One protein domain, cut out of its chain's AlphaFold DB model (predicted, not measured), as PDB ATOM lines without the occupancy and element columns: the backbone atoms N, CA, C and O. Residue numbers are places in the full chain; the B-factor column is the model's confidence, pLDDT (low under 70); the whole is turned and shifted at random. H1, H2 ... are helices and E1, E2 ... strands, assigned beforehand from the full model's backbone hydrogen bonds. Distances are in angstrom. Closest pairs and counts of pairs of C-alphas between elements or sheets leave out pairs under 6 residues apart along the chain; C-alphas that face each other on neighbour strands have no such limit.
ATOM      1  N   SER A  12     256.753 200.878 251.137       69.56
ATOM      2  CA  SER A  12     257.888 200.018 250.857       69.56
ATOM      3  C   SER A  12     258.828 200.795 249.960       69.56
ATOM      4  O   SER A  12     258.391 201.548 249.089       69.56
ATOM      5  N   ASP A  13     260.109 200.640 250.209       78.69
ATOM      6  CA  ASP A  13     261.153 201.301 249.455       78.69
ATOM      7  C   ASP A  13     261.926 200.207 248.692       78.69
ATOM      8  O   ASP A  13     261.994 199.052 249.132       78.69
ATOM      9  N   LEU A  14     262.436 200.546 247.510       85.62
ATOM     10  CA  LEU A  14     263.369 199.705 246.769       85.62
ATOM     11  C   LEU A  14     264.400 200.567 246.061       85.62
ATOM     12  O   LEU A  14     264.096 201.667 245.606       85.62
ATOM     13  N   GLU A  15     265.588 200.020 245.878       84.44
ATOM     14  CA  GLU A  15     266.677 200.696 245.188       84.44
ATOM     15  C   GLU A  15     267.330 199.770 244.167       84.44
ATOM     16  O   GLU A  15     267.538 198.594 244.455       84.44
ATOM     17  N   HIS A  16     267.648 200.267 242.972       86.75
ATOM     18  CA  HIS A  16     268.394 199.490 241.981       86.75
ATOM     19  C   HIS A  16     269.886 199.719 242.137       86.75
ATOM     20  O   HIS A  16     270.330 200.866 242.193       86.75
ATOM     21  N   ILE A  17     270.663 198.641 242.079       84.75
ATOM     22  CA  ILE A  17     272.121 198.738 241.984       84.75
ATOM     23  C   ILE A  17     272.618 198.296 240.612       84.75
ATOM     24  O   ILE A  17     272.013 197.435 239.962       84.75
ATOM     25  N   ASP A  18     273.726 198.884 240.168       80.62
ATOM     26  CA  ASP A  18     274.336 198.504 238.902       80.62
ATOM     27  C   ASP A  18     275.073 197.162 239.013       80.62
ATOM     28  O   ASP A  18     276.063 197.028 239.734       80.62
ATOM     29  N   ALA A  19     274.547 196.151 238.321       76.06
ATOM     30  CA  ALA A  19     275.056 194.787 238.311       76.06
ATOM     31  C   ALA A  19     274.650 194.064 237.014       76.06
ATOM     32  O   ALA A  19     273.675 194.436 236.360       76.06
ATOM     33  N   LEU A  20     275.387 193.000 236.666       80.19
ATOM     34  CA  LEU A  20     275.093 192.147 235.502       80.19
ATOM     35  C   LEU A  20     273.721 191.468 235.609       80.19
ATOM     36  O   LEU A  20     273.032 191.270 234.613       80.19
ATOM     37  N   THR A  21     273.335 191.110 236.830       85.44
ATOM     38  CA  THR A  21     272.000 190.612 237.155       85.44
ATOM     39  C   THR A  21     271.188 191.765 237.738       85.44
ATOM     40  O   THR A  21     271.733 192.513 238.549       85.44
ATOM     41  N   PRO A  22     269.904 191.931 237.385       89.81
ATOM     42  CA  PRO A  22     269.045 192.915 238.032       89.81
ATOM     43  C   PRO A  22     268.991 192.662 239.540       89.81
ATOM     44  O   PRO A  22     268.535 191.604 239.974       89.81
ATOM     45  N   VAL A  23     269.453 193.626 240.335       91.62
ATOM     46  CA  VAL A  23     269.388 193.558 241.796       91.62
ATOM     47  C   VAL A  23     268.585 194.735 242.318       91.62
ATOM     48  O   VAL A  23     268.841 195.883 241.946       91.62
ATOM     49  N   ILE A  24     267.644 194.437 243.210       93.44
ATOM     50  CA  ILE A  24     267.004 195.443 244.050       93.44
ATOM     51  C   ILE A  24     267.487 195.316 245.489       93.44
ATOM     52  O   ILE A  24     267.745 194.220 245.986       93.44
ATOM     53  N   VAL A  25     267.576 196.443 246.172       92.94
ATOM     54  CA  VAL A  25     267.839 196.527 247.601       92.94
ATOM     55  C   VAL A  25     266.545 196.933 248.290       92.94
ATOM     56  O   VAL A  25     265.913 197.901 247.876       92.94
ATOM     57  N   VAL A  26     266.129 196.182 249.309       92.44
ATOM     58  CA  VAL A  26     264.880 196.420 250.049       92.44
ATOM     59  C   VAL A  26     265.186 196.461 251.551       92.44
ATOM     60  O   VAL A  26     265.791 195.519 252.063       92.44
ATOM     61  N   PRO A  27     264.772 197.511 252.284       90.12
ATOM     62  CA  PRO A  27     264.036 198.684 251.803       90.12
ATOM     63  C   PRO A  27     264.875 199.639 250.929       90.12
ATOM     64  O   PRO A  27     264.317 200.501 250.269       90.12
ATOM     65  N   GLY A  28     266.200 199.520 250.882       88.75
ATOM     66  CA  GLY A  28     267.027 200.528 250.211       88.75
ATOM     67  C   GLY A  28     267.091 201.834 251.011       88.75
ATOM     68  O   GLY A  28     266.603 201.914 252.148       88.75
ATOM     69  N   LEU A  29     267.751 202.852 250.460       89.50
ATOM     70  CA  LEU A  29     267.985 204.107 251.161       89.50
ATOM     71  C   LEU A  29     268.096 205.272 250.182       89.50
ATOM     72  O   LEU A  29     269.114 205.474 249.524       89.50
ATOM     73  N   THR A  30     267.051 206.100 250.181       90.19
ATOM     74  CA  THR A  30     266.996 207.335 249.401       90.19
ATOM     75  C   THR A  30     268.273 208.166 249.610       90.19
ATOM     76  O   THR A  30     268.724 208.272 250.751       90.19
ATOM     77  N   PRO A  31     268.857 208.781 248.567       92.38
ATOM     78  CA  PRO A  31     270.061 209.597 248.712       92.38
ATOM     79  C   PRO A  31     269.899 210.771 249.690       92.38
ATOM     80  O   PRO A  31     268.874 211.451 249.719       92.38
ATOM     81  N   LEU A  32     270.929 211.051 250.490       94.38
ATOM     82  CA  LEU A  32     270.927 212.187 251.415       94.38
ATOM     83  C   LEU A  32     271.172 213.492 250.654       94.38
ATOM     84  O   LEU A  32     272.200 213.633 249.989       94.38
ATOM     85  N   TRP A  33     270.296 214.479 250.827       95.06
ATOM     86  CA  TRP A  33     270.533 215.851 250.382       95.06
ATOM     87  C   TRP A  33     271.788 216.417 251.045       95.06
ATOM     88  O   TRP A  33     271.865 216.568 252.265       95.06
ATOM     89  N   SER A  34     272.793 216.709 250.229       94.38
ATOM     90  CA  SER A  34     274.127 217.128 250.650       94.38
ATOM     91  C   SER A  34     274.709 218.128 249.643       94.38
ATOM     92  O   SER A  34     275.658 217.816 248.924       94.38
ATOM     93  N   PRO A  35     274.140 219.347 249.570       92.25
ATOM     94  CA  PRO A  35     274.590 220.364 248.631       92.25
ATOM     95  C   PRO A  35     276.057 220.746 248.897       92.25
ATOM     96  O   PRO A  35     276.475 220.834 250.060       92.25
ATOM     97  N   PRO A  36     276.851 221.023 247.848       91.38
ATOM     98  CA  PRO A  36     278.212 221.515 248.007       91.38
ATOM     99  C   PRO A  36     278.211 222.880 248.710       91.38
ATOM    100  O   PRO A  36     277.309 223.697 248.530       91.38
ATOM    101  N   LYS A  37     279.259 223.157 249.496       90.50
ATOM    102  CA  LYS A  37     279.393 224.432 250.230       90.50
ATOM    103  C   LYS A  37     279.530 225.648 249.315       90.50
ATOM    104  O   LYS A  37     279.191 226.756 249.715       90.50
ATOM    105  N   LEU A  38     280.081 225.442 248.123       90.31
ATOM    106  CA  LEU A  38     280.294 226.475 247.121       90.31
ATOM    107  C   LEU A  38     279.503 226.116 245.869       90.31
ATOM    108  O   LEU A  38     279.409 224.944 245.502       90.31
ATOM    109  N   SER A  39     278.969 227.136 245.204       84.75
ATOM    110  CA  SER A  39     278.349 226.968 243.896       84.75
ATOM    111  C   SER A  39     279.376 226.423 242.909       84.75
ATOM    112  O   SER A  39     280.462 226.988 242.770       84.75
ATOM    113  N   GLN A  40     279.011 225.365 242.199       86.00
ATOM    114  CA  GLN A  40     279.821 224.790 241.133       86.00
ATOM    115  C   GLN A  40     279.042 224.794 239.824       86.00
ATOM    116  O   GLN A  40     277.818 224.644 239.812       86.00
ATOM    117  N   GLN A  41     279.763 224.965 238.721       90.38
ATOM    118  CA  GLN A  41     279.195 224.767 237.399       90.38
ATOM    119  C   GLN A  41     278.967 223.270 237.184       90.38
ATOM    120  O   GLN A  41     279.890 222.472 237.334       90.38
ATOM    121  N   LEU A  42     277.737 222.898 236.842       91.31
ATOM    122  CA  LEU A  42     277.393 221.507 236.581       91.31
ATOM    123  C   LEU A  42     277.806 221.089 235.176       91.31
ATOM    124  O   LEU A  42     277.715 221.864 234.218       91.31
ATOM    125  N   LEU A  43     278.223 219.832 235.070       92.06
ATOM    126  CA  LEU A  43     278.378 219.166 233.789       92.06
ATOM    127  C   LEU A  43     276.997 218.898 233.190       92.06
ATOM    128  O   LEU A  43     276.012 218.766 233.911       92.06
ATOM    129  N   LYS A  44     276.931 218.845 231.862       93.19
ATOM    130  CA  LYS A  44     275.723 218.399 231.164       93.19
ATOM    131  C   LYS A  44     275.509 216.913 231.439       93.19
ATOM    132  O   LYS A  44     276.486 216.165 231.518       93.19
ATOM    133  N   ASP A  45     274.248 216.502 231.496       92.75
ATOM    134  CA  ASP A  45     273.900 215.085 231.555       92.75
ATOM    135  C   ASP A  45     274.529 214.357 230.358       92.75
ATOM    136  O   ASP A  45     274.474 214.841 229.226       92.75
ATOM    137  N   SER A  46     275.158 213.213 230.617       93.38
ATOM    138  CA  SER A  46     275.851 212.410 229.607       93.38
ATOM    139  C   SER A  46     275.785 210.924 229.956       93.38
ATOM    140  O   SER A  46     275.550 210.551 231.105       93.38
ATOM    141  N   GLY A  47     276.000 210.062 228.963       92.44
ATOM    142  CA  GLY A  47     276.024 208.615 229.152       92.44
ATOM    143  C   GLY A  47     274.639 207.968 229.164       92.44
ATOM    144  O   GLY A  47     273.691 208.470 228.560       92.44
ATOM    145  N   LEU A  48     274.548 206.793 229.789       90.62
ATOM    146  CA  LEU A  48     273.328 205.985 229.827       90.62
ATOM    147  C   LEU A  48     272.303 206.585 230.796       90.62
ATOM    148  O   LEU A  48     272.597 206.788 231.970       90.62
ATOM    149  N   VAL A  49     271.081 206.792 230.313       90.12
ATOM    150  CA  VAL A  49     269.941 207.288 231.088       90.12
ATOM    151  C   VAL A  49     268.814 206.268 231.026       90.12
ATOM    152  O   VAL A  49     268.461 205.788 229.953       90.12
ATOM    153  N   TYR A  50     268.191 205.962 232.162       89.19
ATOM    154  CA  TYR A  50     267.028 205.080 232.185       89.19
ATOM    155  C   TYR A  50     265.731 205.873 232.031       89.19
ATOM    156  O   TYR A  50     265.399 206.723 232.844       89.19
ATOM    157  N   ILE A  51     264.951 205.538 231.005       88.50
ATOM    158  CA  ILE A  51     263.585 206.050 230.826       88.50
ATOM    159  C   ILE A  51     262.607 205.256 231.708       88.50
ATOM    160  O   ILE A  51     261.632 205.798 232.235       88.50
ATOM    161  N   ASN A  52     262.842 203.946 231.820       89.94
ATOM    162  CA  ASN A  52     262.136 203.029 232.705       89.94
ATOM    163  C   ASN A  52     263.111 201.943 233.169       89.94
ATOM    164  O   ASN A  52     263.318 200.940 232.486       89.94
ATOM    165  N   GLN A  53     263.699 202.149 234.342       89.94
ATOM    166  CA  GLN A  53     264.749 201.291 234.885       89.94
ATOM    167  C   GLN A  53     264.306 199.834 235.060       89.94
ATOM    168  O   GLN A  53     265.031 198.919 234.674       89.94
ATOM    169  N   ASN A  54     263.088 199.612 235.562       92.00
ATOM    170  CA  ASN A  54     262.557 198.264 235.737       92.00
ATOM    171  C   ASN A  54     262.378 197.540 234.405       92.00
ATOM    172  O   ASN A  54     262.732 196.375 234.307       92.00
ATOM    173  N   ALA A  55     261.839 198.210 233.383       92.12
ATOM    174  CA  ALA A  55     261.653 197.582 232.075       92.12
ATOM    175  C   ALA A  55     262.974 197.416 231.310       92.12
ATOM    176  O   ALA A  55     263.093 196.504 230.501       92.12
ATOM    177  N   ALA A  56     263.972 198.268 231.561       92.00
ATOM    178  CA  ALA A  56     265.304 198.116 230.981       92.00
ATOM    179  C   ALA A  56     266.063 196.927 231.588       92.00
ATOM    180  O   ALA A  56     266.705 196.174 230.862       92.00
ATOM    181  N   ARG A  57     265.990 196.752 232.915       90.81
ATOM    182  CA  ARG A  57     266.724 195.699 233.634       90.81
ATOM    183  C   ARG A  57     265.956 194.377 233.691       90.81
ATOM    184  O   ARG A  57     266.566 193.318 233.630       90.81
ATOM    185  N   HIS A  58     264.630 194.425 233.794       91.12
ATOM    186  CA  HIS A  58     263.761 193.256 233.958       91.12
ATOM    187  C   HIS A  58     262.526 193.326 233.036       91.12
ATOM    188  O   HIS A  58     261.394 193.473 233.511       91.12
ATOM    189  N   PRO A  59     262.728 193.260 231.702       91.00
ATOM    190  CA  PRO A  59     261.681 193.499 230.701       91.00
ATOM    191  C   PRO A  59     260.531 192.490 230.754       91.00
ATOM    192  O   PRO A  59     259.394 192.858 230.473       91.00
ATOM    193  N   ASP A  60     260.814 191.245 231.147       89.94
ATOM    194  CA  ASP A  60     259.820 190.169 231.213       89.94
ATOM    195  C   ASP A  60     258.789 190.411 232.334       89.94
ATOM    196  O   ASP A  60     257.677 189.889 232.287       89.94
ATOM    197  N   SER A  61     259.139 191.184 233.372       91.56
ATOM    198  CA  SER A  61     258.239 191.486 234.497       91.56
ATOM    199  C   SER A  61     258.575 192.824 235.184       91.56
ATOM    200  O   SER A  61     258.996 192.846 236.343       91.56
ATOM    201  N   PRO A  62     258.329 193.984 234.541       92.88
ATOM    202  CA  PRO A  62     258.758 195.290 235.062       92.88
ATOM    203  C   PRO A  62     258.114 195.692 236.403       92.88
ATOM    204  O   PRO A  62     258.646 196.534 237.134       92.88
ATOM    205  N   LEU A  63     256.962 195.110 236.749       93.62
ATOM    206  CA  LEU A  63     256.295 195.330 238.036       93.62
ATOM    207  C   LEU A  63     256.761 194.364 239.137       93.62
ATOM    208  O   LEU A  63     256.462 194.610 240.301       93.62
ATOM    209  N   GLU A  64     257.527 193.311 238.828       93.81
ATOM    210  CA  GLU A  64     257.987 192.350 239.840       93.81
ATOM    211  C   GLU A  64     258.744 193.025 241.000       93.81
ATOM    212  O   GLU A  64     258.378 192.754 242.146       93.81
ATOM    213  N   PRO A  65     259.705 193.952 240.777       94.12
ATOM    214  CA  PRO A  65     260.376 194.657 241.871       94.12
ATOM    215  C   PRO A  65     259.430 195.313 242.878       94.12
ATOM    216  O   PRO A  65     259.696 195.288 244.078       94.12
ATOM    217  N   LEU A  66     258.310 195.864 242.396       94.62
ATOM    218  CA  LEU A  66     257.299 196.493 243.241       94.62
ATOM    219  C   LEU A  66     256.688 195.455 244.186       94.62
ATOM    220  O   LEU A  66     256.679 195.653 245.399       94.62
ATOM    221  N   PHE A  67     256.227 194.325 243.647       94.25
ATOM    222  CA  PHE A  67     255.626 193.266 244.458       94.25
ATOM    223  C   PHE A  67     256.628 192.631 245.416       94.25
ATOM    224  O   PHE A  67     256.288 192.383 246.571       94.25
ATOM    225  N   ARG A  68     257.873 192.409 244.978       93.06
ATOM    226  CA  ARG A  68     258.924 191.869 245.847       93.06
ATOM    227  C   ARG A  68     259.182 192.776 247.040       93.06
ATOM    228  O   ARG A  68     259.132 192.302 248.170       93.06
ATOM    229  N   ALA A  69     259.387 194.068 246.805       93.25
ATOM    230  CA  ALA A  69     259.621 195.025 247.878       93.25
ATOM    231  C   ALA A  69     258.417 195.141 248.828       93.25
ATOM    232  O   ALA A  69     258.593 195.164 250.050       93.25
ATOM    233  N   LEU A  70     257.198 195.141 248.274       93.12
ATOM    234  CA  LEU A  70     255.955 195.180 249.041       93.12
ATOM    235  C   LEU A  70     255.828 193.980 249.984       93.12
ATOM    236  O   LEU A  70     255.655 194.170 251.183       93.12
ATOM    237  N   TYR A  71     255.956 192.757 249.469       92.69
ATOM    238  CA  TYR A  71     255.783 191.544 250.271       92.69
ATOM    239  C   TYR A  71     256.965 191.244 251.192       92.69
ATOM    240  O   TYR A  71     256.776 190.617 252.228       92.69
ATOM    241  N   MET A  72     258.168 191.729 250.876       89.94
ATOM    242  CA  MET A  72     259.289 191.669 251.819       89.94
ATOM    243  C   MET A  72     259.083 192.597 253.014       89.94
ATOM    244  O   MET A  72     259.383 192.220 254.141       89.94
ATOM    245  N   THR A  73     258.552 193.798 252.781       88.69
ATOM    246  CA  THR A  73     258.315 194.776 253.853       88.69
ATOM    247  C   THR A  73     257.019 194.481 254.612       88.69
ATOM    248  O   THR A  73     256.911 194.751 255.807       88.69
ATOM    249  N   ARG A  74     256.011 193.929 253.926       89.69
ATOM    250  CA  ARG A  74     254.692 193.588 254.472       89.69
ATOM    251  C   ARG A  74     254.225 192.224 253.950       89.69
ATOM    252  O   ARG A  74     253.399 192.164 253.036       89.69
ATOM    253  N   PRO A  75     254.685 191.120 254.562       91.56
ATOM    254  CA  PRO A  75     254.345 189.766 254.116       91.56
ATOM    255  C   PRO A  75     252.843 189.456 254.108       91.56
ATOM    256  O   PRO A  75     252.381 188.667 253.292       91.56
ATOM    257  N   SER A  76     252.071 190.095 254.990       90.81
ATOM    258  CA  SER A  76     250.623 189.904 255.123       90.81
ATOM    259  C   SER A  76     249.788 190.918 254.330       90.81
ATOM    260  O   SER A  76     248.615 191.120 254.643       90.81
ATOM    261  N   PHE A  77     250.382 191.632 253.369       90.38
ATOM    262  CA  PHE A  77     249.664 192.643 252.598       90.38
ATOM    263  C   PHE A  77     248.591 192.010 251.696       90.38
ATOM    264  O   PHE A  77     248.893 191.165 250.851       90.38
ATOM    265  N   ASP A  78     247.340 192.453 251.836       90.94
ATOM    266  CA  ASP A  78     246.240 191.996 250.988       90.94
ATOM    267  C   ASP A  78     246.163 192.811 249.690       90.94
ATOM    268  O   ASP A  78     245.562 193.886 249.626       90.94
ATOM    269  N   ILE A  79     246.771 192.282 248.628       90.62
ATOM    270  CA  ILE A  79     246.690 192.881 247.291       90.62
ATOM    271  C   ILE A  79     245.288 192.777 246.683       90.62
ATOM    272  O   ILE A  79     244.944 193.583 245.825       90.62
ATOM    273  N   GLY A  80     244.453 191.835 247.139       91.31
ATOM    274  CA  GLY A  80     243.089 191.660 246.638       91.31
ATOM    275  C   GLY A  80     242.174 192.841 246.965       91.31
ATOM    276  O   GLY A  80     241.198 193.074 246.255       91.31
ATOM    277  N   ALA A  81     242.519 193.623 247.992       91.94
ATOM    278  CA  ALA A  81     241.837 194.862 248.358       91.94
ATOM    279  C   ALA A  81     242.274 196.085 247.522       91.94
ATOM    280  O   ALA A  81     241.759 197.192 247.726       91.94
ATOM    281  N   ILE A  82     243.230 195.922 246.602       95.56
ATOM    282  CA  ILE A  82     243.756 196.998 245.757       95.56
ATOM    283  C   ILE A  82     243.077 196.982 244.394       95.56
ATOM    284  O   ILE A  82     243.050 195.961 243.713       95.56
ATOM    285  N   ASN A  83     242.554 198.132 243.969       97.00
ATOM    286  CA  ASN A  83     241.932 198.261 242.655       97.00
ATOM    287  C   ASN A  83     242.959 198.496 241.549       97.00
ATOM    288  O   ASN A  83     242.805 197.947 240.463       97.00
ATOM    289  N   VAL A  84     243.995 199.302 241.799       96.88
ATOM    290  CA  VAL A  84     244.972 199.683 240.770       96.88
ATOM    291  C   VAL A  84     246.395 199.623 241.312       96.88
ATOM    292  O   VAL A  84     246.707 200.246 242.325       96.88
ATOM    293  N   VAL A  85     247.284 198.938 240.597       96.81
ATOM    294  CA  VAL A  85     248.736 198.995 240.807       96.81
ATOM    295  C   VAL A  85     249.360 199.670 239.596       96.81
ATOM    296  O   VAL A  85     249.110 199.273 238.460       96.81
ATOM    297  N   THR A  86     250.162 200.707 239.815       94.88
ATOM    298  CA  THR A  86     250.743 201.488 238.719       94.88
ATOM    299  C   THR A  86     252.049 202.174 239.123       94.88
ATOM    300  O   THR A  86     252.535 202.042 240.249       94.88
ATOM    301  N   ASP A  87     252.617 202.933 238.195       92.44
ATOM    302  CA  ASP A  87     253.697 203.875 238.446       92.44
ATOM    303  C   ASP A  87     253.212 205.327 238.292       92.44
ATOM    304  O   ASP A  87     252.201 205.628 237.649       92.44
ATOM    305  N   ARG A  88     253.945 206.260 238.905       91.19
ATOM    306  CA  ARG A  88     253.655 207.698 238.836       91.19
ATOM    307  C   ARG A  88     253.596 208.205 237.398       91.19
ATOM    308  O   ARG A  88     252.819 209.116 237.119       91.19
ATOM    309  N   ASN A  89     254.434 207.680 236.506       88.44
ATOM    310  CA  ASN A  89     254.535 208.183 235.141       88.44
ATOM    311  C   ASN A  89     253.238 207.935 234.361       88.44
ATOM    312  O   ASN A  89     252.763 208.848 233.686       88.44
ATOM    313  N   ASN A  90     252.636 206.753 234.506       89.94
ATOM    314  CA  ASN A  90     251.347 206.434 233.900       89.94
ATOM    315  C   ASN A  90     250.280 207.439 234.340       89.94
ATOM    316  O   ASN A  90     249.650 208.050 233.485       89.94
ATOM    317  N   ILE A  91     250.155 207.705 235.646       89.12
ATOM    318  CA  ILE A  91     249.178 208.672 236.176       89.12
ATOM    319  C   ILE A  91     249.475 210.107 235.729       89.12
ATOM    320  O   ILE A  91     248.561 210.817 235.315       89.12
ATOM    321  N   ARG A  92     250.740 210.547 235.766       86.06
ATOM    322  CA  ARG A  92     251.145 211.915 235.392       86.06
ATOM    323  C   ARG A  92     250.795 212.255 233.944       86.06
ATOM    324  O   ARG A  92     250.568 213.424 233.642       86.06
ATOM    325  N   LYS A  93     250.764 211.255 233.064       82.69
ATOM    326  CA  LYS A  93     250.442 211.431 231.648       82.69
ATOM    327  C   LYS A  93     248.940 211.328 231.341       82.69
ATOM    328  O   LYS A  93     248.528 211.750 230.273       82.69
ATOM    329  N   LEU A  94     248.088 210.847 232.254       81.62
ATOM    330  CA  LEU A  94     246.636 210.783 232.006       81.62
ATOM    331  C   LEU A  94     245.971 212.159 231.784       81.62
ATOM    332  O   LEU A  94     245.136 212.262 230.885       81.62
ATOM    333  N   PRO A  95     246.319 213.239 232.517       78.25
ATOM    334  CA  PRO A  95     245.692 214.545 232.313       78.25
ATOM    335  C   PRO A  95     245.852 215.116 230.902       78.25
ATOM    336  O   PRO A  95     244.957 215.830 230.455       78.25
ATOM    337  N   SER A  96     246.923 214.785 230.166       73.88
ATOM    338  CA  SER A  96     247.110 215.289 228.796       73.88
ATOM    339  C   SER A  96     246.081 214.752 227.798       73.88
ATOM    340  O   SER A  96     245.953 215.308 226.714       73.88
ATOM    341  N   PHE A  97     245.337 213.698 228.150       69.12
ATOM    342  CA  PHE A  97     244.229 213.181 227.336       69.12
ATOM    343  C   PHE A  97     242.927 213.947 227.550       69.12
ATOM    344  O   PHE A  97     242.086 213.994 226.659       69.12
ATOM    345  N   VAL A  98     242.754 214.529 228.736       72.44
ATOM    346  CA  VAL A  98     241.534 215.252 229.114       72.44
ATOM    347  C   VAL A  98     241.692 216.745 228.829       72.44
ATOM    348  O   VAL A  98     240.758 217.407 228.389       72.44
ATOM    349  N   MET A  99     242.894 217.274 229.056       66.69
ATOM    350  CA  MET A  99     243.246 218.671 228.841       66.69
ATOM    351  C   MET A  99     243.858 218.832 227.447       66.69
ATOM    352  O   MET A  99     245.074 218.951 227.298       66.69
ATOM    353  N   VAL A 100     243.012 218.800 226.415       59.84
ATOM    354  CA  VAL A 100     243.426 219.129 225.046       59.84
ATOM    355  C   VAL A 100     243.620 220.641 224.967       59.84
ATOM    356  O   VAL A 100     242.681 221.397 224.733       59.84
ATOM    357  N   ASP A 101     244.844 221.091 225.217       59.81
ATOM    358  CA  ASP A 101     245.242 222.471 224.957       59.81
ATOM    359  C   ASP A 101     245.320 222.645 223.431       59.81
ATOM    360  O   ASP A 101     246.160 222.028 222.774       59.81
ATOM    361  N   THR A 102     244.416 223.434 222.847       56.06
ATOM    362  CA  THR A 102     244.243 223.570 221.384       56.06
ATOM    363  C   THR A 102     245.469 224.139 220.660       56.06
ATOM    364  O   THR A 102     245.524 224.092 219.434       56.06
ATOM    365  N   ASN A 103     246.460 224.636 221.407       53.22
ATOM    366  CA  ASN A 103     247.678 225.276 220.908       53.22
ATOM    367  C   ASN A 103     248.971 224.475 221.146       53.22
ATOM    368  O   ASN A 103     250.059 225.012 220.930       53.22
ATOM    369  N   LYS A 104     248.903 223.221 221.609       56.88
ATOM    370  CA  LYS A 104     250.100 222.385 221.795       56.88
ATOM    371  C   LYS A 104     250.137 221.238 220.796       56.88
ATOM    372  O   LYS A 104     249.105 220.663 220.454       56.88
ATOM    373  N   GLU A 105     251.349 220.910 220.345       56.81
ATOM    374  CA  GLU A 105     251.625 219.662 219.634       56.81
ATOM    375  C   GLU A 105     250.997 218.492 220.398       56.81
ATOM    376  O   GLU A 105     250.924 218.513 221.633       56.81
ATOM    377  N   ARG A 106     250.493 217.494 219.657       55.34
ATOM    378  CA  ARG A 106     249.830 216.326 220.251       55.34
ATOM    379  C   ARG A 106     250.693 215.776 221.394       55.34
ATOM    380  O   ARG A 106     251.906 215.660 221.205       55.34
ATOM    381  N   PRO A 107     250.092 215.418 222.545       58.28
ATOM    382  CA  PRO A 107     250.830 214.783 223.627       58.28
ATOM    383  C   PRO A 107     251.653 213.612 223.086       58.28
ATOM    384  O   PRO A 107     251.181 212.904 222.191       58.28
ATOM    385  N   GLU A 108     252.850 213.396 223.638       65.31
ATOM    386  CA  GLU A 108     253.605 212.163 223.396       65.31
ATOM    387  C   GLU A 108     252.654 210.967 223.494       65.31
ATOM    388  O   GLU A 108     251.898 210.855 224.465       65.31
ATOM    389  N   SER A 109     252.674 210.077 222.501       71.62
ATOM    390  CA  SER A 109     251.877 208.859 222.565       71.62
ATOM    391  C   SER A 109     252.288 208.062 223.803       71.62
ATOM    392  O   SER A 109     253.463 207.770 224.032       71.62
ATOM    393  N   ILE A 110     251.308 207.738 224.645       77.19
ATOM    394  CA  ILE A 110     251.516 206.905 225.831       77.19
ATOM    395  C   ILE A 110     250.818 205.586 225.570       77.19
ATOM    396  O   ILE A 110     249.658 205.563 225.161       77.19
ATOM    397  N   ILE A 111     251.526 204.493 225.818       85.38
ATOM    398  CA  ILE A 111     250.957 203.155 225.760       85.38
ATOM    399  C   ILE A 111     251.057 202.591 227.169       85.38
ATOM    400  O   ILE A 111     252.138 202.524 227.756       85.38
ATOM    401  N   VAL A 112     249.917 202.211 227.730       89.75
ATOM    402  CA  VAL A 112     249.853 201.565 229.038       89.75
ATOM    403  C   VAL A 112     249.214 200.205 228.831       89.75
ATOM    404  O   VAL A 112     248.067 200.116 228.401       89.75
ATOM    405  N   GLY A 113     249.980 199.151 229.094       91.31
ATOM    406  CA  GLY A 113     249.444 197.800 229.159       91.31
ATOM    407  C   GLY A 113     248.639 197.658 230.442       91.31
ATOM    408  O   GLY A 113     249.117 198.047 231.509       91.31
ATOM    409  N   VAL A 114     247.423 197.127 230.335       94.31
ATOM    410  CA  VAL A 114     246.560 196.876 231.489       94.31
ATOM    411  C   VAL A 114     246.268 195.389 231.558       94.31
ATOM    412  O   VAL A 114     245.693 194.823 230.630       94.31
ATOM    413  N   GLU A 115     246.654 194.770 232.666       95.38
ATOM    414  CA  GLU A 115     246.330 193.381 232.976       95.38
ATOM    415  C   GLU A 115     245.366 193.333 234.160       95.38
ATOM    416  O   GLU A 115     245.584 193.991 235.179       95.38
ATOM    417  N   MET A 116     244.289 192.562 234.029       96.12
ATOM    418  CA  MET A 116     243.298 192.389 235.088       96.12
ATOM    419  C   MET A 116     243.539 191.069 235.813       96.12
ATOM    420  O   MET A 116     243.409 190.000 235.224       96.12
ATOM    421  N   ILE A 117     243.815 191.144 237.113       94.31
ATOM    422  CA  ILE A 117     243.907 189.980 237.995       94.31
ATOM    423  C   ILE A 117     242.796 190.101 239.031       94.31
ATOM    424  O   ILE A 117     242.878 190.905 239.960       94.31
ATOM    425  N   LYS A 118     241.740 189.294 238.877       93.38
ATOM    426  CA  LYS A 118     240.504 189.420 239.669       93.38
ATOM    427  C   LYS A 118     239.971 190.864 239.604       93.38
ATOM    428  O   LYS A 118     239.538 191.304 238.544       93.38
ATOM    429  N   ASN A 119     240.042 191.598 240.714       93.12
ATOM    430  CA  ASN A 119     239.540 192.964 240.865       93.12
ATOM    431  C   ASN A 119     240.661 194.019 240.856       93.12
ATOM    432  O   ASN A 119     240.388 195.199 241.077       93.12
ATOM    433  N   THR A 120     241.905 193.601 240.612       96.81
ATOM    434  CA  THR A 120     243.089 194.459 240.601       96.81
ATOM    435  C   THR A 120     243.578 194.648 239.173       96.81
ATOM    436  O   THR A 120     243.889 193.684 238.475       96.81
ATOM    437  N   ALA A 121     243.676 195.900 238.747       96.88
ATOM    438  CA  ALA A 121     244.224 196.287 237.461       96.88
ATOM    439  C   ALA A 121     245.707 196.658 237.602       96.88
ATOM    440  O   ALA A 121     246.069 197.551 238.375       96.88
ATOM    441  N   LEU A 122     246.572 195.995 236.842       96.25
ATOM    442  CA  LEU A 122     248.002 196.270 236.775       96.25
ATOM    443  C   LEU A 122     248.295 197.135 235.554       96.25
ATOM    444  O   LEU A 122     248.133 196.696 234.420       96.25
ATOM    445  N   PHE A 123     248.733 198.366 235.788       95.06
ATOM    446  CA  PHE A 123     249.073 199.324 234.743       95.06
ATOM    447  C   PHE A 123     250.587 199.314 234.555       95.06
ATOM    448  O   PHE A 123     251.325 199.904 235.349       95.06
ATOM    449  N   CYS A 124     251.053 198.661 233.495       92.06
ATOM    450  CA  CYS A 124     252.459 198.637 233.125       92.06
ATOM    451  C   CYS A 124     252.726 199.658 232.020       92.06
ATOM    452  O   CYS A 124     252.097 199.634 230.959       92.06
ATOM    453  N   ARG A 125     253.698 200.545 232.243       89.56
ATOM    454  CA  ARG A 125     254.169 201.454 231.197       89.56
ATOM    455  C   ARG A 125     254.740 200.638 230.038       89.56
ATOM    456  O   ARG A 125     255.659 199.849 230.246       89.56
ATOM    457  N   SER A 126     254.257 200.894 228.827       84.50
ATOM    458  CA  SER A 126     254.894 200.447 227.593       84.50
ATOM    459  C   SER A 126     255.574 201.644 226.940       84.50
ATOM    460  O   SER A 126     254.959 202.681 226.684       84.50
ATOM    461  N   SER A 127     256.882 201.532 226.745       80.69
ATOM    462  CA  SER A 127     257.703 202.566 226.127       80.69
ATOM    463  C   SER A 127     258.420 201.943 224.934       80.69
ATOM    464  O   SER A 127     258.939 200.836 225.084       80.69
ATOM    465  N   PRO A 128     258.501 202.626 223.776       81.75
ATOM    466  CA  PRO A 128     259.275 202.124 222.639       81.75
ATOM    467  C   PRO A 128     260.762 201.974 222.987       81.75
ATOM    468  O   PRO A 128     261.467 201.179 222.377       81.75
ATOM    469  N   MET A 129     261.223 202.728 223.987       86.88
ATOM    470  CA  MET A 129     262.583 202.695 224.495       86.88
ATOM    471  C   MET A 129     262.582 202.806 226.024       86.88
ATOM    472  O   MET A 129     261.850 203.624 226.590       86.88
ATOM    473  N   ASN A 130     263.403 201.999 226.699       88.81
ATOM    474  CA  ASN A 130     263.517 201.986 228.167       88.81
ATOM    475  C   ASN A 130     264.817 202.624 228.685       88.81
ATOM    476  O   ASN A 130     264.930 202.884 229.884       88.81
ATOM    477  N   GLN A 131     265.761 202.920 227.791       91.19
ATOM    478  CA  GLN A 131     267.032 203.578 228.086       91.19
ATOM    479  C   GLN A 131     267.449 204.481 226.921       91.19
ATOM    480  O   GLN A 131     267.203 204.143 225.771       91.19
ATOM    481  N   ASP A 132     268.077 205.609 227.208       90.88
ATOM    482  CA  ASP A 132     268.628 206.539 226.222       90.88
ATOM    483  C   ASP A 132     270.140 206.670 226.443       90.88
ATOM    484  O   ASP A 132     270.643 206.374 227.530       90.88
ATOM    485  N   HIS A 133     270.872 207.113 225.427       93.31
ATOM    486  CA  HIS A 133     272.288 207.435 225.556       93.31
ATOM    487  C   HIS A 133     272.523 208.880 225.136       93.31
ATOM    488  O   HIS A 133     272.259 209.251 223.996       93.31
ATOM    489  N   VAL A 134     273.032 209.687 226.062       92.69
ATOM    490  CA  VAL A 134     273.325 211.100 225.829       92.69
ATOM    491  C   VAL A 134     274.791 211.231 225.440       92.69
ATOM    492  O   VAL A 134     275.684 211.094 226.282       92.69
ATOM    493  N   GLY A 135     275.039 211.445 224.149       91.50
ATOM    494  CA  GLY A 135     276.380 211.561 223.600       91.50
ATOM    495  C   GLY A 135     277.075 212.879 223.973       91.50
ATOM    496  O   GLY A 135     276.437 213.818 224.450       91.50
ATOM    497  N   PRO A 136     278.388 213.005 223.700       86.81
ATOM    498  CA  PRO A 136     279.175 214.194 224.056       86.81
ATOM    499  C   PRO A 136     278.687 215.506 223.423       86.81
ATOM    500  O   PRO A 136     278.984 216.591 223.924       86.81
ATOM    501  N   HIS A 137     277.968 215.410 222.304       89.31
ATOM    502  CA  HIS A 137     277.424 216.551 221.566       89.31
ATOM    503  C   HIS A 137     275.921 216.758 221.797       89.31
ATOM    504  O   HIS A 137     275.376 217.763 221.340       89.31
ATOM    505  N   ASP A 138     275.268 215.855 222.531       92.31
ATOM    506  CA  ASP A 138     273.847 215.950 222.835       92.31
ATOM    507  C   ASP A 138     273.607 216.849 224.053       92.31
ATOM    508  O   ASP A 138     274.469 217.051 224.912       92.31
ATOM    509  N   PHE A 139     272.401 217.407 224.141       90.75
ATOM    510  CA  PHE A 139     271.970 218.161 225.311       90.75
ATOM    511  C   PHE A 139     270.579 217.715 225.752       90.75
ATOM    512  O   PHE A 139     269.594 217.941 225.051       90.75
ATOM    513  N   LYS A 140     270.507 217.096 226.934       88.44
ATOM    514  CA  LYS A 140     269.250 216.671 227.571       88.44
ATOM    515  C   LYS A 140     268.952 217.408 228.877       88.44
ATOM    516  O   LYS A 140     267.814 217.376 229.333       88.44
ATOM    517  N   GLY A 141     269.937 218.110 229.438       90.88
ATOM    518  CA  GLY A 141     269.780 218.873 230.669       90.88
ATOM    519  C   GLY A 141     270.993 218.781 231.587       90.88
ATOM    520  O   GLY A 141     272.113 218.515 231.145       90.88
ATOM    521  N   TYR A 142     270.727 219.063 232.859       91.81
ATOM    522  CA  TYR A 142     271.668 219.026 233.982       91.81
ATOM    523  C   TYR A 142     271.061 218.268 235.177       91.81
ATOM    524  O   TYR A 142     271.495 218.465 236.307       91.81
ATOM    525  N   GLY A 143     269.974 217.520 234.961       90.44
ATOM    526  CA  GLY A 143     269.156 216.939 236.026       90.44
ATOM    527  C   GLY A 143     269.925 215.889 236.816       90.44
ATOM    528  O   GLY A 143     270.139 216.052 238.015       90.44
ATOM    529  N   HIS A 144     270.421 214.869 236.117       89.31
ATOM    530  CA  HIS A 144     271.160 213.771 236.740       89.31
ATOM    531  C   HIS A 144     272.484 214.248 237.337       89.31
ATOM    532  O   HIS A 144     272.883 213.823 238.421       89.31
ATOM    533  N   GLU A 145     273.173 215.161 236.651       91.94
ATOM    534  CA  GLU A 145     274.415 215.747 237.154       91.94
ATOM    535  C   GLU A 145     274.186 216.617 238.391       91.94
ATOM    536  O   GLU A 145     275.002 216.603 239.314       91.94
ATOM    537  N   PHE A 146     273.057 217.327 238.461       92.25
ATOM    538  CA  PHE A 146     272.655 218.032 239.673       92.25
ATOM    539  C   PHE A 146     272.380 217.044 240.806       92.25
ATOM    540  O   PHE A 146     272.936 217.200 241.888       92.25
ATOM    541  N   GLU A 147     271.571 216.009 240.583       91.44
ATOM    542  CA  GLU A 147     271.284 214.992 241.602       91.44
ATOM    543  C   GLU A 147     272.570 214.361 242.140       91.44
ATOM    544  O   GLU A 147     272.772 214.308 243.354       91.44
ATOM    545  N   ARG A 148     273.499 213.985 241.253       90.56
ATOM    546  CA  ARG A 148     274.804 213.422 241.625       90.56
ATOM    547  C   ARG A 148     275.664 214.390 242.433       90.56
ATOM    548  O   ARG A 148     276.395 213.965 243.324       90.56
ATOM    549  N   ALA A 149     275.613 215.679 242.112       92.69
ATOM    550  CA  ALA A 149     276.405 216.704 242.782       92.69
ATOM    551  C   ALA A 149     275.812 217.165 244.124       92.69
ATOM    552  O   ALA A 149     276.551 217.688 244.958       92.69
ATOM    553  N   TYR A 150     274.499 217.018 244.319       93.56
ATOM    554  CA  TYR A 150     273.760 217.558 245.468       93.56
ATOM    555  C   TYR A 150     273.196 216.484 246.396       93.56
ATOM    556  O   TYR A 150     272.618 216.812 247.436       93.56
ATOM    557  N   THR A 151     273.355 215.209 246.056       93.75
ATOM    558  CA  THR A 151     272.944 214.094 246.904       93.75
ATOM    559  C   THR A 151     274.084 213.109 247.124       93.75
ATOM    560  O   THR A 151     275.027 213.010 246.340       93.75
ATOM    561  N   LYS A 152     274.001 212.361 248.223       93.94
ATOM    562  CA  LYS A 152     274.966 211.328 248.584       93.94
ATOM    563  C   LYS A 152     274.229 210.026 248.841       93.94
ATOM    564  O   LYS A 152     273.531 209.895 249.848       93.94
ATOM    565  N   SER A 153     274.421 209.058 247.950       90.81
ATOM    566  CA  SER A 153     273.981 207.688 248.209       90.81
ATOM    567  C   SER A 153     274.828 207.063 249.316       90.81
ATOM    568  O   SER A 153     276.046 207.249 249.375       90.81
ATOM    569  N   GLN A 154     274.170 206.319 250.198       89.38
ATOM    570  CA  GLN A 154     274.823 205.506 251.226       89.38
ATOM    571  C   GLN A 154     274.927 204.034 250.807       89.38
ATOM    572  O   GLN A 154     275.736 203.306 251.373       89.38
ATOM    573  N   ILE A 155     274.165 203.626 249.788       87.06
ATOM    574  CA  ILE A 155     274.256 202.312 249.156       87.06
ATOM    575  C   ILE A 155     275.128 202.424 247.905       87.06
ATOM    576  O   ILE A 155     275.012 203.356 247.097       87.06
ATOM    577  N   LEU A 156     276.056 201.478 247.778       85.69
ATOM    578  CA  LEU A 156     277.023 201.435 246.690       85.69
ATOM    579  C   LEU A 156     276.345 201.061 245.365       85.69
ATOM    580  O   LEU A 156     275.481 200.188 245.330       85.69
ATOM    581  N   CYS A 157     276.788 201.690 244.275       84.25
ATOM    582  CA  CYS A 157     276.264 201.472 242.923       84.25
ATOM    583  C   CYS A 157     274.761 201.761 242.772       84.25
ATOM    584  O   CYS A 157     274.147 201.215 241.860       84.25
ATOM    585  N   ASN A 158     274.177 202.606 243.630       84.69
ATOM    586  CA  ASN A 158     272.800 203.077 243.486       84.69
ATOM    587  C   ASN A 158     272.581 203.700 242.103       84.69
ATOM    588  O   ASN A 158     273.353 204.552 241.661       84.69
ATOM    589  N   THR A 159     271.509 203.284 241.442       85.81
ATOM    590  CA  THR A 159     271.079 203.807 240.144       85.81
ATOM    591  C   THR A 159     269.656 204.358 240.156       85.81
ATOM    592  O   THR A 159     269.192 204.809 239.115       85.81
ATOM    593  N   GLY A 160     268.937 204.292 241.276       87.38
ATOM    594  CA  GLY A 160     267.593 204.847 241.410       87.38
ATOM    595  C   GLY A 160     266.857 204.300 242.630       87.38
ATOM    596  O   GLY A 160     266.755 203.083 242.814       87.38
ATOM    597  N   HIS A 161     266.278 205.199 243.429       91.81
ATOM    598  CA  HIS A 161     265.450 204.858 244.586       91.81
ATOM    599  C   HIS A 161     263.973 205.055 244.269       91.81
ATOM    600  O   HIS A 161     263.547 206.111 243.805       91.81
ATOM    601  N   HIS A 162     263.164 204.049 244.567       92.56
ATOM    602  CA  HIS A 162     261.732 204.073 244.354       92.56
ATOM    603  C   HIS A 162     260.969 203.818 245.645       92.56
ATOM    604  O   HIS A 162     261.325 202.988 246.477       92.56
ATOM    605  N   ARG A 163     259.838 204.499 245.748       92.44
ATOM    606  CA  ARG A 163     258.851 204.341 246.800       92.44
ATOM    607  C   ARG A 163     257.584 203.747 246.274       92.44
ATOM    608  O   ARG A 163     257.122 204.112 245.198       92.44
ATOM    609  N   ILE A 164     257.003 202.884 247.082       93.56
ATOM    610  CA  ILE A 164     255.702 202.281 246.877       93.56
ATOM    611  C   ILE A 164     254.794 202.861 247.948       93.56
ATOM    612  O   ILE A 164     255.019 202.657 249.142       93.56
ATOM    613  N   ILE A 165     253.789 203.612 247.510       92.25
ATOM    614  CA  ILE A 165     252.790 204.226 248.380       92.25
ATOM    615  C   ILE A 165     251.411 203.676 248.053       92.25
ATOM    616  O   ILE A 165     251.123 203.348 246.901       92.25
ATOM    617  N   SER A 166     250.540 203.632 249.058       92.06
ATOM    618  CA  SER A 166     249.119 203.367 248.859       92.06
ATOM    619  C   SER A 166     248.267 204.554 249.285       92.06
ATOM    620  O   SER A 166     248.560 205.214 250.285       92.06
ATOM    621  N   TYR A 167     247.226 204.842 248.505       89.50
ATOM    622  CA  TYR A 167     246.226 205.851 248.838       89.50
ATOM    623  C   TYR A 167     244.880 205.553 248.175       89.50
ATOM    624  O   TYR A 167     244.789 204.782 247.220       89.50
ATOM    625  N   ARG A 168     243.819 206.175 248.697       93.62
ATOM    626  CA  ARG A 168     242.472 206.124 248.121       93.62
ATOM    627  C   ARG A 168     242.206 207.377 247.298       93.62
ATOM    628  O   ARG A 168     242.507 208.481 247.745       93.62
ATOM    629  N   PHE A 169     241.637 207.212 246.112       89.12
ATOM    630  CA  PHE A 169     241.258 208.316 245.235       89.12
ATOM    631  C   PHE A 169     240.037 207.931 244.399       89.12
ATOM    632  O   PHE A 169     240.002 206.850 243.818       89.12
ATOM    633  N   CYS A 170     239.027 208.806 244.361       90.94
ATOM    634  CA  CYS A 170     237.768 208.580 243.637       90.94
ATOM    635  C   CYS A 170     237.121 207.208 243.920       90.94
ATOM    636  O   CYS A 170     236.663 206.530 243.008       90.94
ATOM    637  N   GLY A 171     237.122 206.778 245.188       92.31
ATOM    638  CA  GLY A 171     236.549 205.493 245.606       92.31
ATOM    639  C   GLY A 171     237.400 204.257 245.288       92.31
ATOM    640  O   GLY A 171     237.018 203.162 245.683       92.31
ATOM    641  N   MET A 172     238.556 204.417 244.638       93.88
ATOM    642  CA  MET A 172     239.483 203.330 244.324       93.88
ATOM    643  C   MET A 172     240.704 203.344 245.245       93.88
ATOM    644  O   MET A 172     241.178 204.406 245.658       93.88
ATOM    645  N   THR A 173     241.245 202.167 245.539       95.38
ATOM    646  CA  THR A 173     242.527 201.977 246.228       95.38
ATOM    647  C   THR A 173     243.660 201.814 245.217       95.38
ATOM    648  O   THR A 173     243.595 200.987 244.305       95.38
ATOM    649  N   PHE A 174     244.721 202.598 245.394       95.44
ATOM    650  CA  PHE A 174     245.903 202.582 244.541       95.44
ATOM    651  C   PHE A 174     247.121 202.063 245.295       95.44
ATOM    652  O   PHE A 174     247.301 202.350 246.480       95.44
ATOM    653  N   ILE A 175     247.993 201.372 244.569       96.00
ATOM    654  CA  ILE A 175     249.420 201.272 244.854       96.00
ATOM    655  C   ILE A 175     250.164 201.975 243.726       96.00
ATOM    656  O   ILE A 175     249.970 201.653 242.552       96.00
ATOM    657  N   ILE A 176     251.035 202.916 244.079       94.06
ATOM    658  CA  ILE A 176     251.840 203.663 243.116       94.06
ATOM    659  C   ILE A 176     253.310 203.548 243.466       94.06
ATOM    660  O   ILE A 176     253.713 203.874 244.583       94.06
ATOM    661  N   ARG A 177     254.116 203.154 242.477       94.44
ATOM    662  CA  ARG A 177     255.567 203.318 242.526       94.44
ATOM    663  C   ARG A 177     255.975 204.686 241.986       94.44
ATOM    664  O   ARG A 177     255.574 205.061 240.884       94.44
ATOM    665  N   HIS A 178     256.826 205.407 242.700       91.94
ATOM    666  CA  HIS A 178     257.447 206.629 242.201       91.94
ATOM    667  C   HIS A 178     258.924 206.693 242.572       91.94
ATOM    668  O   HIS A 178     259.325 206.195 243.617       91.94
ATOM    669  N   GLU A 179     259.725 207.310 241.717       90.56
ATOM    670  CA  GLU A 179     261.110 207.640 242.039       90.56
ATOM    671  C   GLU A 179     261.163 208.706 243.140       90.56
ATOM    672  O   GLU A 179     260.252 209.532 243.272       90.56
ATOM    673  N   THR A 180     262.185 208.631 243.986       88.88
ATOM    674  CA  THR A 180     262.472 209.618 245.029       88.88
ATOM    675  C   THR A 180     263.953 209.948 244.986       88.88
ATOM    676  O   THR A 180     264.787 209.074 245.201       88.88
ATOM    677  N   GLU A 181     264.266 211.211 244.735       89.06
ATOM    678  CA  GLU A 181     265.624 211.646 244.392       89.06
ATOM    679  C   GLU A 181     266.453 212.004 245.631       89.06
ATOM    680  O   GLU A 181     267.679 211.933 245.602       89.06
ATOM    681  N   GLY A 182     265.809 212.339 246.754       91.00
ATOM    682  CA  GLY A 182     266.548 212.590 247.984       91.00
ATOM    683  C   GLY A 182     265.721 212.640 249.265       91.00
ATOM    684  O   GLY A 182     264.487 212.555 249.263       91.00
ATOM    685  N   TYR A 183     266.421 212.840 250.379       92.94
ATOM    686  CA  TYR A 183     265.830 213.211 251.663       92.94
ATOM    687  C   TYR A 183     266.677 214.228 252.431       92.94
ATOM    688  O   TYR A 183     267.895 214.286 252.280       92.94
ATOM    689  N   CYS A 184     266.028 215.005 253.294       92.12
ATOM    690  CA  CYS A 184     266.681 215.899 254.245       92.12
ATOM    691  C   CYS A 184     266.764 215.231 255.620       92.12
ATOM    692  O   CYS A 184     265.737 214.857 256.192       92.12
ATOM    693  N   ASP A 185     267.966 215.131 256.188       85.75
ATOM    694  CA  ASP A 185     268.118 214.691 257.574       85.75
ATOM    695  C   ASP A 185     267.684 215.811 258.531       85.75
ATOM    696  O   ASP A 185     268.341 216.848 258.660       85.75
ATOM    697  N   ALA A 223     264.462 183.873 244.999       53.47
ATOM    698  CA  ALA A 223     263.555 184.211 243.922       53.47
ATOM    699  C   ALA A 223     262.727 182.953 243.568       53.47
ATOM    700  O   ALA A 223     263.302 181.860 243.568       53.47
ATOM    701  N   PRO A 224     261.405 183.056 243.301       56.97
ATOM    702  CA  PRO A 224     260.631 181.970 242.732       56.97
ATOM    703  C   PRO A 224     261.428 181.380 241.587       56.97
ATOM    704  O   PRO A 224     262.050 182.124 240.819       56.97
ATOM    705  N   THR A 225     261.429 180.057 241.511       56.41
ATOM    706  CA  THR A 225     262.128 179.290 240.487       56.41
ATOM    707  C   THR A 225     261.891 179.928 239.114       56.41
ATOM    708  O   THR A 225     260.784 179.860 238.589       56.41
ATOM    709  N   GLY A 226     262.910 180.602 238.564       71.75
ATOM    710  CA  GLY A 226     262.862 181.240 237.243       71.75
ATOM    711  C   GLY A 226     262.944 182.774 237.189       71.75
ATOM    712  O   GLY A 226     263.160 183.298 236.098       71.75
ATOM    713  N   SER A 227     262.831 183.516 238.299       84.62
ATOM    714  CA  SER A 227     263.023 184.979 238.247       84.62
ATOM    715  C   SER A 227     264.506 185.363 238.182       84.62
ATOM    716  O   SER A 227     265.335 184.857 238.938       84.62
ATOM    717  N   LYS A 228     264.827 186.289 237.270       88.88
ATOM    718  CA  LYS A 228     266.171 186.858 237.061       88.88
ATOM    719  C   LYS A 228     266.493 187.996 238.040       88.88
ATOM    720  O   LYS A 228     267.595 188.532 238.000       88.88
ATOM    721  N   LEU A 229     265.535 188.387 238.882       90.88
ATOM    722  CA  LEU A 229     265.672 189.485 239.831       90.88
ATOM    723  C   LEU A 229     266.252 188.981 241.158       90.88
ATOM    724  O   LEU A 229     265.625 188.189 241.867       90.88
ATOM    725  N   ALA A 230     267.428 189.483 241.518       92.00
ATOM    726  CA  ALA A 230     268.041 189.269 242.821       92.00
ATOM    727  C   ALA A 230     267.629 190.370 243.809       92.00
ATOM    728  O   ALA A 230     267.329 191.503 243.427       92.00
ATOM    729  N   ILE A 231     267.605 190.027 245.099       90.81
ATOM    730  CA  ILE A 231     267.204 190.950 246.158       90.81
ATOM    731  C   ILE A 231     268.245 190.939 247.273       90.81
ATOM    732  O   ILE A 231     268.673 189.875 247.717       90.81
ATOM    733  N   LYS A 232     268.629 192.128 247.735       92.19
ATOM    734  CA  LYS A 232     269.515 192.340 248.878       92.19
ATOM    735  C   LYS A 232     268.769 193.093 249.975       92.19
ATOM    736  O   LYS A 232     268.032 194.033 249.692       92.19
ATOM    737  N   THR A 233     268.995 192.711 251.225       92.12
ATOM    738  CA  THR A 233     268.429 193.422 252.376       92.12
ATOM    739  C   THR A 233     269.447 194.416 252.919       92.12
ATOM    740  O   THR A 233     270.440 194.017 253.524       92.12
ATOM    741  N   GLU A 234     269.224 195.705 252.681       89.38
ATOM    742  CA  GLU A 234     270.068 196.810 253.155       89.38
ATOM    743  C   GLU A 234     269.251 198.115 253.163       89.38
ATOM    744  O   GLU A 234     268.236 198.231 252.472       89.38
ATOM    745  N   GLY A 235     269.675 199.092 253.966       87.56
ATOM    746  CA  GLY A 235     269.008 200.386 254.098       87.56
ATOM    747  C   GLY A 235     267.902 200.410 255.155       87.56
ATOM    748  O   GLY A 235     267.772 199.508 255.983       87.56
ATOM    749  N   HIS A 236     267.119 201.487 255.151       86.06
ATOM    750  CA  HIS A 236     266.015 201.710 256.087       86.06
ATOM    751  C   HIS A 236     265.005 202.711 255.515       86.06
ATOM    752  O   HIS A 236     265.359 203.595 254.732       86.06
ATOM    753  N   GLY A 237     263.747 202.598 255.942       82.06
ATOM    754  CA  GLY A 237     262.679 203.485 255.488       82.06
ATOM    755  C   GLY A 237     262.849 204.917 256.002       82.06
ATOM    756  O   GLY A 237     262.913 205.153 257.208       82.06
ATOM    757  N   ILE A 238     262.851 205.884 255.086       86.81
ATOM    758  CA  ILE A 238     262.826 207.317 255.414       86.81
ATOM    759  C   ILE A 238     261.359 207.794 255.536       86.81
ATOM    760  O   ILE A 238     260.493 207.343 254.784       86.81
ATOM    761  N   PRO A 239     260.993 208.714 256.440       87.31
ATOM    762  CA  PRO A 239     259.638 209.265 256.459       87.31
ATOM    763  C   PRO A 239     259.276 209.992 255.152       87.31
ATOM    764  O   PRO A 239     260.105 210.676 254.559       87.31
ATOM    765  N   LEU A 240     258.015 209.904 254.712       84.69
ATOM    766  CA  LEU A 240     257.535 210.645 253.530       84.69
ATOM    767  C   LEU A 240     257.685 212.167 253.680       84.69
ATOM    768  O   LEU A 240     257.945 212.862 252.709       84.69
ATOM    769  N   SER A 241     257.578 212.678 254.905       86.69
ATOM    770  CA  SER A 241     257.763 214.098 255.216       86.69
ATOM    771  C   SER A 241     259.205 214.591 255.073       86.69
ATOM    772  O   SER A 241     259.423 215.796 255.058       86.69
ATOM    773  N   ALA A 242     260.182 213.683 255.014       89.69
ATOM    774  CA  ALA A 242     261.598 214.022 254.904       89.69
ATOM    775  C   ALA A 242     262.123 213.924 253.462       89.69
ATOM    776  O   ALA A 242     263.247 214.343 253.202       89.69
ATOM    777  N   THR A 243     261.342 213.370 252.533       90.19
ATOM    778  CA  THR A 243     261.766 213.197 251.138       90.19
ATOM    779  C   THR A 243     261.510 214.418 250.274       90.19
ATOM    780  O   THR A 243     260.611 215.208 250.552       90.19
ATOM    781  N   LEU A 244     262.285 214.535 249.202       90.31
ATOM    782  CA  LEU A 244     262.256 215.654 248.266       90.31
ATOM    783  C   LEU A 244     262.238 215.170 246.810       90.31
ATOM    784  O   LEU A 244     262.761 214.104 246.484       90.31
ATOM    785  N   GLU A 245     261.620 215.989 245.961       88.56
ATOM    786  CA  GLU A 245     261.718 215.930 244.501       88.56
ATOM    787  C   GLU A 245     262.537 217.150 244.057       88.56
ATOM    788  O   GLU A 245     262.231 218.288 244.427       88.56
TER     789      GLU A 245
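Overview. This is residues 12 to 185 and 223 to 245 of the 271 residues of an uncharacterized protein of Plenodomus tracheiphilus IPT5 (UniProt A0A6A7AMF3). A long, strongly twisted sheet of eight strands curls round one helix, H2, while H3 lies on its opposite face and leads through H4 into a loop whose residues 100 to 105 stick out. Off this sheet stand a small sheet of two strands, E3 and E7, and the helix H5, with the long link of residues 29 to 46 looping out at that end. The printed part has 197 residues with five named helices and ten named strands, in the order E1 E2 E3 H1 H2 E4 H3 H4 E5 E6 E7 H5 E8 E9 E10; under half of the residues are in named elements, and the class is mixed. The large sheet is mixed, in the order E5 E6 E4 E9 E8 E1 E2 E10, and the whole is compact, with a radius of gyration of the C-alphas of 17.8 A and spans of 53 by 49 by 35 A.

Arrangement. The large sheet runs E5, residues 111 to 117, E6, 120 to 126, E4, 84 to 87, E9, 172 to 179, E8, 158 to 169, E1, 12 to 17, E2, 23 to 28, and E10, 230 to 235. Its hairpins are E5 and E6 with N 115 and O 122 at 3.0 A, E8 and E9 with N 165 and O 176 at 2.9 A, and E1 and E2 with N 15 and O 25 at 2.9 A. E8 and E1 are antiparallel, with N 14 and O 162 at 2.9 A. Parallel pairs are E6 and E4, N 85 and O 121 at 2.9 A, E4 and E9, N 86 and O 175 at 2.9 A, and E2 and E10, N 26 and O 232 at 2.9 A. The sheet curls round H2, residues 64 to 73; the closest C-alphas of H2 and E1 are those of Leu 70 and Ser 12, 5.5 A apart. H3, residues 88 to 93, is on the opposite face at a height of 6.7 A; the closest C-alphas of H3 and E9 are those of Arg 88 and His 178, 5.2 A apart. H1, residues 53 to 57, is on the sheet over none of its strands; H4, residues 95 to 98, and H5, residues 143 to 150, are not on it. E3, residues 47 to 50, and E7, residues 131 to 134, are antiparallel, with N 49 and O 132 at 2.8 A. Every O i to N i+4 pair is within hydrogen-bond range in H1, H2, H3 and H5; H4 is too short for one.

Along the chain. E1 begins at C-alpha 12, (257.888, 200.018, 250.857), and E10 ends at C-alpha 235, (269.008, 200.386, 254.098). E8 is 32.0 A long, E9 22.2 A, E5 19.3 A, E6 18.6 A and H2 14.2 A.

Size, cuts and confidence. The C-alphas farthest apart are those of Leu 38 and Lys 118, 54.9 A. Residues 186 to 222 are not printed, and C-alphas 185 and 223 are 33.7 A apart across this cut. The links E2 to E3 and H4 to E5 are long. The mean pLDDT of the printed part is 87.6; residues 12, 97, 99 to 108 and 223 to 225 are under 70.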